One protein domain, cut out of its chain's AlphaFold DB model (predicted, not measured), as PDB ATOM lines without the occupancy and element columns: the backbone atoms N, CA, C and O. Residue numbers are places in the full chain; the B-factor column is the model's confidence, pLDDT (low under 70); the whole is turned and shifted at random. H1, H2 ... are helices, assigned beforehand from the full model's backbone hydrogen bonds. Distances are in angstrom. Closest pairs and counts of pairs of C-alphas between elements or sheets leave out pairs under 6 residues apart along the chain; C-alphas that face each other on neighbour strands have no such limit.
ATOM      1  N   GLU A   2     178.805 233.406 201.412       88.94
ATOM      2  CA  GLU A   2     177.755 234.107 200.665       88.94
ATOM      3  C   GLU A   2     178.282 235.462 200.197       88.94
ATOM      4  O   GLU A   2     179.024 236.125 200.922       88.94
ATOM      5  N   PHE A   3     177.907 235.852 198.980       92.00
ATOM      6  CA  PHE A   3     178.347 237.089 198.343       92.00
ATOM      7  C   PHE A   3     177.171 237.794 197.674       92.00
ATOM      8  O   PHE A   3     176.258 237.148 197.162       92.00
ATOM      9  N   ALA A   4     177.233 239.124 197.628       94.25
ATOM     10  CA  ALA A   4     176.352 239.925 196.791       94.25
ATOM     11  C   ALA A   4     177.037 240.180 195.441       94.25
ATOM     12  O   ALA A   4     178.106 240.788 195.393       94.25
ATOM     13  N   LEU A   5     176.422 239.711 194.355       91.75
ATOM     14  CA  LEU A   5     176.888 239.900 192.979       91.75
ATOM     15  C   LEU A   5     175.869 240.745 192.208       91.75
ATOM     16  O   LEU A   5     174.665 240.513 192.314       91.75
ATOM     17  N   ALA A   6     176.346 241.702 191.415       94.06
ATOM     18  CA  ALA A   6     175.519 242.415 190.447       94.06
ATOM     19  C   ALA A   6     175.649 241.724 189.083       94.06
ATOM     20  O   ALA A   6     176.753 241.626 188.552       94.06
ATOM     21  N   ILE A   7     174.535 241.234 188.530       92.56
ATOM     22  CA  ILE A   7     174.491 240.558 187.225       92.56
ATOM     23  C   ILE A   7     173.716 241.450 186.257       92.56
ATOM     24  O   ILE A   7     172.529 241.707 186.456       92.56
ATOM     25  N   GLU A   8     174.390 241.933 185.218       94.62
ATOM     26  CA  GLU A   8     173.774 242.747 184.171       94.62
ATOM     27  C   GLU A   8     173.045 241.867 183.145       94.62
ATOM     28  O   GLU A   8     173.553 240.824 182.734       94.62
ATOM     29  N   GLY A   9     171.845 242.284 182.724       94.88
ATOM     30  CA  GLY A   9     171.071 241.624 181.666       94.88
ATOM     31  C   GLY A   9     169.789 240.922 182.136       94.88
ATOM     32  O   GLY A   9     168.700 241.325 181.710       94.88
ATOM     33  N   PRO A  10     169.849 239.868 182.973       94.69
ATOM     34  CA  PRO A  10     168.663 239.111 183.350       94.69
ATOM     35  C   PRO A  10     167.811 239.859 184.383       94.69
ATOM     36  O   PRO A  10     168.310 240.591 185.231       94.69
ATOM     37  N   THR A  11     166.496 239.637 184.346       95.69
ATOM     38  CA  THR A  11     165.566 240.126 185.373       95.69
ATOM     39  C   THR A  11     165.104 238.966 186.254       95.69
ATOM     40  O   THR A  11     164.628 237.940 185.752       95.69
ATOM     41  N   VAL A  12     165.202 239.141 187.575       94.88
ATOM     42  CA  VAL A  12     164.711 238.164 188.558       94.88
ATOM     43  C   VAL A  12     163.187 238.038 188.463       94.88
ATOM     44  O   VAL A  12     162.470 239.033 188.385       94.88
ATOM     45  N   GLY A  13     162.687 236.803 188.444       94.38
ATOM     46  CA  GLY A  13     161.280 236.469 188.216       94.38
ATOM     47  C   GLY A  13     160.896 236.333 186.736       94.38
ATOM     48  O   GLY A  13     159.739 236.031 186.447       94.38
ATOM     49  N   ARG A  14     161.839 236.533 185.800       95.12
ATOM     50  CA  ARG A  14     161.628 236.362 184.351       95.12
ATOM     51  C   ARG A  14     162.611 235.357 183.755       95.12
ATOM     52  O   ARG A  14     162.216 234.225 183.496       95.12
ATOM     53  N   GLN A  15     163.864 235.762 183.537       96.12
ATOM     54  CA  GLN A  15     164.910 234.888 182.991       96.12
ATOM     55  C   GLN A  15     165.534 234.001 184.069       96.12
ATOM     56  O   GLN A  15     165.869 232.858 183.786       96.12
ATOM     57  N   ILE A  16     165.668 234.529 185.290       95.56
ATOM     58  CA  ILE A  16     166.224 233.819 186.448       95.56
ATOM     59  C   ILE A  16     165.244 233.876 187.616       95.56
ATOM     60  O   ILE A  16     164.485 234.842 187.750       95.56
ATOM     61  N   LYS A  17     165.252 232.867 188.478       95.75
ATOM     62  CA  LYS A  17     164.428 232.778 189.687       95.75
ATOM     63  C   LYS A  17     165.310 232.655 190.924       95.75
ATOM     64  O   LYS A  17     166.458 232.228 190.868       95.75
ATOM     65  N   VAL A  18     164.759 233.057 192.067       93.56
ATOM     66  CA  VAL A  18     165.437 232.877 193.356       93.56
ATOM     67  C   VAL A  18     165.595 231.380 193.616       93.56
ATOM     68  O   VAL A  18     164.615 230.641 193.554       93.56
ATOM     69  N   GLY A  19     166.825 230.962 193.915       92.56
ATOM     70  CA  GLY A  19     167.182 229.558 194.117       92.56
ATOM     71  C   GLY A  19     167.668 228.836 192.858       92.56
ATOM     72  O   GLY A  19     168.038 227.670 192.965       92.56
ATOM     73  N   ASP A  20     167.704 229.498 191.696       94.44
ATOM     74  CA  ASP A  20     168.314 228.913 190.499       94.44
ATOM     75  C   ASP A  20     169.825 228.724 190.689       94.44
ATOM     76  O   ASP A  20     170.519 229.588 191.233       94.44
ATOM     77  N   LEU A  21     170.338 227.599 190.185       93.50
ATOM     78  CA  LEU A  21     171.770 227.349 190.074       93.50
ATOM     79  C   LEU A  21     172.271 227.911 188.742       93.50
ATOM     80  O   LEU A  21     171.873 227.446 187.673       93.50
ATOM     81  N   LEU A  22     173.134 228.920 188.816       94.06
ATOM     82  CA  LEU A  22     173.725 229.567 187.648       94.06
ATOM     83  C   LEU A  22     175.140 229.037 187.415       94.06
ATOM     84  O   LEU A  22     175.905 228.866 188.361       94.06
ATOM     85  N   TYR A  23     175.487 228.823 186.148       94.69
ATOM     86  CA  TYR A  23     176.822 228.413 185.714       94.69
ATOM     87  C   TYR A  23     177.503 229.562 184.977       94.69
ATOM     88  O   TYR A  23     176.839 230.387 184.347       94.69
ATOM     89  N   VAL A  24     178.835 229.598 185.036       94.12
ATOM     90  CA  VAL A  24     179.632 230.501 184.201       94.12
ATOM     91  C   VAL A  24     179.597 229.989 182.767       94.12
ATOM     92  O   VAL A  24     179.804 228.801 182.527       94.12
ATOM     93  N   ASP A  25     179.335 230.882 181.816       94.38
ATOM     94  CA  ASP A  25     179.347 230.529 180.402       94.38
ATOM     95  C   ASP A  25     180.775 230.582 179.845       94.38
ATOM     96  O   ASP A  25     181.272 231.645 179.476       94.38
ATOM     97  N   ILE A  26     181.454 229.433 179.851       94.38
ATOM     98  CA  ILE A  26     182.839 229.308 179.387       94.38
ATOM     99  C   ILE A  26     182.852 229.190 177.851       94.38
ATOM    100  O   ILE A  26     182.140 228.340 177.304       94.38
ATOM    101  N   PRO A  27     183.662 229.990 177.129       94.81
ATOM    102  CA  PRO A  27     183.845 229.832 175.690       94.81
ATOM    103  C   PRO A  27     184.387 228.449 175.318       94.81
ATOM    104  O   PRO A  27     185.177 227.857 176.048       94.81
ATOM    105  N   GLU A  28     184.025 227.947 174.138       93.62
ATOM    106  CA  GLU A  28     184.391 226.585 173.720       93.62
ATOM    107  C   GLU A  28     185.912 226.357 173.664       93.62
ATOM    108  O   GLU A  28     186.400 225.310 174.085       93.62
ATOM    109  N   ASN A  29     186.673 227.347 173.185       92.88
ATOM    110  CA  ASN A  29     188.133 227.258 173.131       92.88
ATOM    111  C   ASN A  29     188.744 227.116 174.529       92.88
ATOM    112  O   ASN A  29     189.629 226.290 174.728       92.88
ATOM    113  N   ASP A  30     188.241 227.883 175.498       92.81
ATOM    114  CA  ASP A  30     188.733 227.840 176.874       92.81
ATOM    115  C   ASP A  30     188.332 226.525 177.549       92.81
ATOM    116  O   ASP A  30     189.134 225.930 178.264       92.81
ATOM    117  N   ALA A  31     187.130 226.016 177.264       93.12
ATOM    118  CA  ALA A  31     186.689 224.709 177.742       93.12
ATOM    119  C   ALA A  31     187.581 223.569 177.215       93.12
ATOM    120  O   ALA A  31     187.934 222.680 177.985       93.12
ATOM    121  N   LYS A  32     188.012 223.619 175.945       91.56
ATOM    122  CA  LYS A  32     188.967 222.646 175.378       91.56
ATOM    123  C   LYS A  32     190.306 222.662 176.105       91.56
ATOM    124  O   LYS A  32     190.858 221.605 176.397       91.56
ATOM    125  N   LEU A  33     190.826 223.855 176.397       90.44
ATOM    126  CA  LEU A  33     192.066 223.993 177.159       90.44
ATOM    127  C   LEU A  33     191.901 223.441 178.580       90.44
ATOM    128  O   LEU A  33     192.752 222.689 179.036       90.44
ATOM    129  N   LEU A  34     190.799 223.769 179.258       89.94
ATOM    130  CA  LEU A  34     190.523 223.263 180.603       89.94
ATOM    131  C   LEU A  34     190.402 221.735 180.632       89.94
ATOM    132  O   LEU A  34     190.946 221.119 181.542       89.94
ATOM    133  N   GLU A  35     189.746 221.123 179.639       87.56
ATOM    134  CA  GLU A  35     189.623 219.662 179.534       87.56
ATOM    135  C   GLU A  35     190.993 218.992 179.324       87.56
ATOM    136  O   GLU A  35     191.270 217.962 179.934       87.56
ATOM    137  N   ALA A  36     191.884 219.601 178.533       87.06
ATOM    138  CA  ALA A  36     193.250 219.109 178.341       87.06
ATOM    139  C   ALA A  36     194.115 219.213 179.611       87.06
ATOM    140  O   ALA A  36     194.992 218.381 179.834       87.06
ATOM    141  N   GLU A  37     193.857 220.217 180.448       84.25
ATOM    142  CA  GLU A  37     194.591 220.473 181.689       84.25
ATOM    143  C   GLU A  37     193.939 219.818 182.922       84.25
ATOM    144  O   GLU A  37     194.399 220.048 184.038       84.25
ATOM    145  N   LEU A  38     192.895 218.990 182.778       82.62
ATOM    146  CA  LEU A  38     192.218 218.354 183.924       82.62
ATOM    147  C   LEU A  38     193.182 217.548 184.813       82.62
ATOM    148  O   LEU A  38     193.097 217.615 186.039       82.62
ATOM    149  N   ASP A  39     194.147 216.858 184.204       76.62
ATOM    150  CA  ASP A  39     195.137 216.031 184.909       76.62
ATOM    151  C   ASP A  39     196.316 216.841 185.490       76.62
ATOM    152  O   ASP A  39     197.164 216.293 186.196       76.62
ATOM    153  N   SER A  40     196.386 218.150 185.221       82.12
ATOM    154  CA  SER A  40     197.472 219.026 185.692       82.12
ATOM    155  C   SER A  40     197.421 219.307 187.202       82.12
ATOM    156  O   SER A  40     198.391 219.808 187.773       82.12
ATOM    157  N   GLY A  41     196.290 219.013 187.856       82.31
ATOM    158  CA  GLY A  41     196.046 219.342 189.262       82.31
ATOM    159  C   GLY A  41     195.773 220.829 189.523       82.31
ATOM    160  O   GLY A  41     195.783 221.250 190.678       82.31
ATOM    161  N   ILE A  42     195.547 221.631 188.473       87.06
ATOM    162  CA  ILE A  42     195.196 223.056 188.590       87.06
ATOM    163  C   ILE A  42     193.791 223.237 189.183       87.06
ATOM    164  O   ILE A  42     193.576 224.161 189.968       87.06
ATOM    165  N   LEU A  43     192.847 222.366 188.816       87.25
ATOM    166  CA  LEU A  43     191.465 222.413 189.288       87.25
ATOM    167  C   LEU A  43     191.272 221.522 190.514       87.25
ATOM    168  O   LEU A  43     191.800 220.414 190.598       87.25
ATOM    169  N   ARG A  44     190.472 222.003 191.460       91.00
ATOM    170  CA  ARG A  44     190.022 221.238 192.626       91.00
ATOM    171  C   ARG A  44     188.871 220.303 192.249       91.00
ATOM    172  O   ARG A  44     188.156 220.534 191.278       91.00
ATOM    173  N   ASP A  45     188.633 219.278 193.065       90.94
ATOM    174  CA  ASP A  45     187.581 218.277 192.824       90.94
ATOM    175  C   ASP A  45     186.173 218.874 192.642       90.94
ATOM    176  O   ASP A  45     185.346 218.318 191.919       90.94
ATOM    177  N   ASP A  46     185.857 219.970 193.332       92.38
ATOM    178  CA  ASP A  46     184.580 220.676 193.203       92.38
ATOM    179  C   ASP A  46     184.484 221.464 191.891       92.38
ATOM    180  O   ASP A  46     183.428 221.468 191.256       92.38
ATOM    181  N   GLU A  47     185.590 222.056 191.448       92.19
ATOM    182  CA  GLU A  47     185.691 222.749 190.161       92.19
ATOM    183  C   GLU A  47     185.566 221.768 188.993       92.19
ATOM    184  O   GLU A  47     184.832 222.044 188.046       92.19
ATOM    185  N   ILE A  48     186.188 220.589 189.095       92.81
ATOM    186  CA  ILE A  48     186.058 219.508 188.106       92.81
ATOM    187  C   ILE A  48     184.593 219.069 187.983       92.81
ATOM    188  O   ILE A  48     184.060 218.979 186.879       92.81
ATOM    189  N   LYS A  49     183.896 218.867 189.108       93.50
ATOM    190  CA  LYS A  49     182.470 218.490 189.099       93.50
ATOM    191  C   LYS A  49     181.587 219.562 188.468       93.50
ATOM    192  O   LYS A  49     180.709 219.229 187.672       93.50
ATOM    193  N   ALA A  50     181.813 220.832 188.804       94.38
ATOM    194  CA  ALA A  50     181.072 221.942 188.211       94.38
ATOM    195  C   ALA A  50     181.325 222.041 186.698       94.38
ATOM    196  O   ALA A  50     180.395 222.294 185.928       94.38
ATOM    197  N   PHE A  51     182.563 221.793 186.263       93.75
ATOM    198  CA  PHE A  51     182.931 221.771 184.852       93.75
ATOM    199  C   PHE A  51     182.278 220.600 184.101       93.75
ATOM    200  O   PHE A  51     181.707 220.805 183.032       93.75
ATOM    201  N   ASP A  52     182.240 219.404 184.688       93.12
ATOM    202  CA  ASP A  52     181.528 218.250 184.126       93.12
ATOM    203  C   ASP A  52     180.023 218.513 183.964       93.12
ATOM    204  O   ASP A  52     179.409 218.115 182.970       93.12
ATOM    205  N   GLU A  53     179.395 219.167 184.943       95.06
ATOM    206  CA  GLU A  53     177.988 219.570 184.866       95.06
ATOM    207  C   GLU A  53     177.760 220.624 183.777       95.06
ATOM    208  O   GLU A  53     176.833 220.483 182.972       95.06
ATOM    209  N   PHE A  54     178.646 221.615 183.679       95.19
ATOM    210  CA  PHE A  54     178.639 222.599 182.600       95.19
ATOM    211  C   PHE A  54     178.754 221.934 181.214       95.19
ATOM    212  O   PHE A  54     177.935 222.208 180.329       95.19
ATOM    213  N   LEU A  55     179.696 221.001 181.034       94.00
ATOM    214  CA  LEU A  55     179.867 220.251 179.788       94.00
ATOM    215  C   LEU A  55     178.613 219.449 179.427       94.00
ATOM    216  O   LEU A  55     178.220 219.429 178.262       94.00
ATOM    217  N   LYS A  56     177.938 218.826 180.403       94.88
ATOM    218  CA  LYS A  56     176.663 218.119 180.168       94.88
ATOM    219  C   LYS A  56     175.566 219.060 179.674       94.88
ATOM    220  O   LYS A  56     174.787 218.669 178.806       94.88
ATOM    221  N   ILE A  57     175.497 220.281 180.209       95.06
ATOM    222  CA  ILE A  57     174.516 221.287 179.780       95.06
ATOM    223  C   ILE A  57     174.781 221.689 178.325       95.06
ATOM    224  O   ILE A  57     173.854 221.655 177.518       95.06
ATOM    225  N   LYS A  58     176.032 222.009 177.971       94.62
ATOM    226  CA  LYS A  58     176.410 222.396 176.600       94.62
ATOM    227  C   LYS A  58     176.230 221.257 175.598       94.62
ATOM    228  O   LYS A  58     175.628 221.447 174.542       94.62
ATOM    229  N   ARG A  59     176.668 220.049 175.966       94.88
ATOM    230  CA  ARG A  59     176.607 218.858 175.106       94.88
ATOM    231  C   ARG A  59     175.200 218.286 174.921       94.88
ATOM    232  O   ARG A  59     175.009 217.390 174.100       94.88
ATOM    233  N   ARG A  60     174.204 218.798 175.652       95.12
ATOM    234  CA  ARG A  60     172.791 218.471 175.417       95.12
ATOM    235  C   ARG A  60     172.297 219.024 174.081       95.12
ATOM    236  O   ARG A  60     171.522 218.350 173.410       95.12
ATOM    237  N   ASP A  61     172.745 220.226 173.726       91.56
ATOM    238  CA  ASP A  61     172.304 220.922 172.517       91.56
ATOM    239  C   ASP A  61     173.275 220.665 171.344       91.56
ATOM    240  O   ASP A  61     172.832 220.535 170.204       91.56
ATOM    241  N   ASP A  62     174.577 220.501 171.625       92.62
ATOM    242  CA  ASP A  62     175.600 220.080 170.655       92.62
ATOM    243  C   ASP A  62     176.517 218.980 171.235       92.62
ATOM    244  O   ASP A  62     177.450 219.280 171.983       92.62
ATOM    245  N   PRO A  63     176.318 217.696 170.876       91.38
ATOM    246  CA  PRO A  63     177.094 216.577 171.418       91.38
ATOM    247  C   PRO A  63     178.613 216.653 171.204       91.38
ATOM    248  O   PRO A  63     179.354 215.945 171.892       91.38
ATOM    249  N   PHE A  64     179.081 217.459 170.246       88.50
ATOM    250  CA  PHE A  64     180.503 217.623 169.932       88.50
ATOM    251  C   PHE A  64     181.103 218.905 170.520       88.50
ATOM    252  O   PHE A  64     182.283 219.174 170.307       88.50
ATOM    253  N   TRP A  65     180.328 219.659 171.299       91.62
ATOM    254  CA  TRP A  65     180.784 220.897 171.909       91.62
ATOM    255  C   TRP A  65     181.985 220.662 172.834       91.62
ATOM    256  O   TRP A  65     181.930 219.835 173.759       91.62
ATOM    257  N   GLY A  66     183.069 221.397 172.584       81.31
ATOM    258  CA  GLY A  66     184.295 221.302 173.373       81.31
ATOM    259  C   GLY A  66     185.207 220.127 173.004       81.31
ATOM    260  O   GLY A  66     186.118 219.850 173.767       81.31
ATOM    261  N   LYS A  67     184.999 219.449 171.864       78.12
ATOM    262  CA  LYS A  67     185.924 218.427 171.328       78.12
ATOM    263  C   LYS A  67     186.889 218.932 170.261       78.12
ATOM    264  O   LYS A  67     186.542 219.882 169.520       78.12
TER     265      LYS A  67
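What this domain is: This is residues 2 to 67 of the 67 residues of an uncharacterized protein of Thermoplasmatales archaeon (UniProt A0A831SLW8). With little regular structure, the model is a long free arm, residues 2 to 21, leading into a small body where a short helix, H1, and a long helix, H2, lie near each other; after H2, residues 62 to 67 fold back toward H1. The 66 printed residues hold two named helices, H1 then H2, and no named strand; the class is all helix, with 26 residues in named elements. The whole is loose, with a radius of gyration of the C-alphas of 14.1 A and spans of 38 by 29 by 17 A.

Where its parts are: Residues 2 to 27 hold no named element; C-alpha 2 is at (177.755, 234.107, 200.665). H1, residues 28 to 36, begins at C-alpha 28 (184.391, 226.585, 173.720). H2, residues 45 to 61, is 25.5 A long and ends at C-alpha 61 (172.304, 220.922, 172.517).

How they stand to each other: H1 and H2 are near each other, their closest C-alphas 8.4 A apart, and a short link joins them. Each O i to N i+4 pair is within hydrogen-bond range in H1, and 12 of 13 in H2.

The domain as a whole: The C-alphas farthest apart, of Gly 13 and Ser 40, are 40.3 A apart. The printed part has no cut, and no printed residue is under 70 in pLDDT.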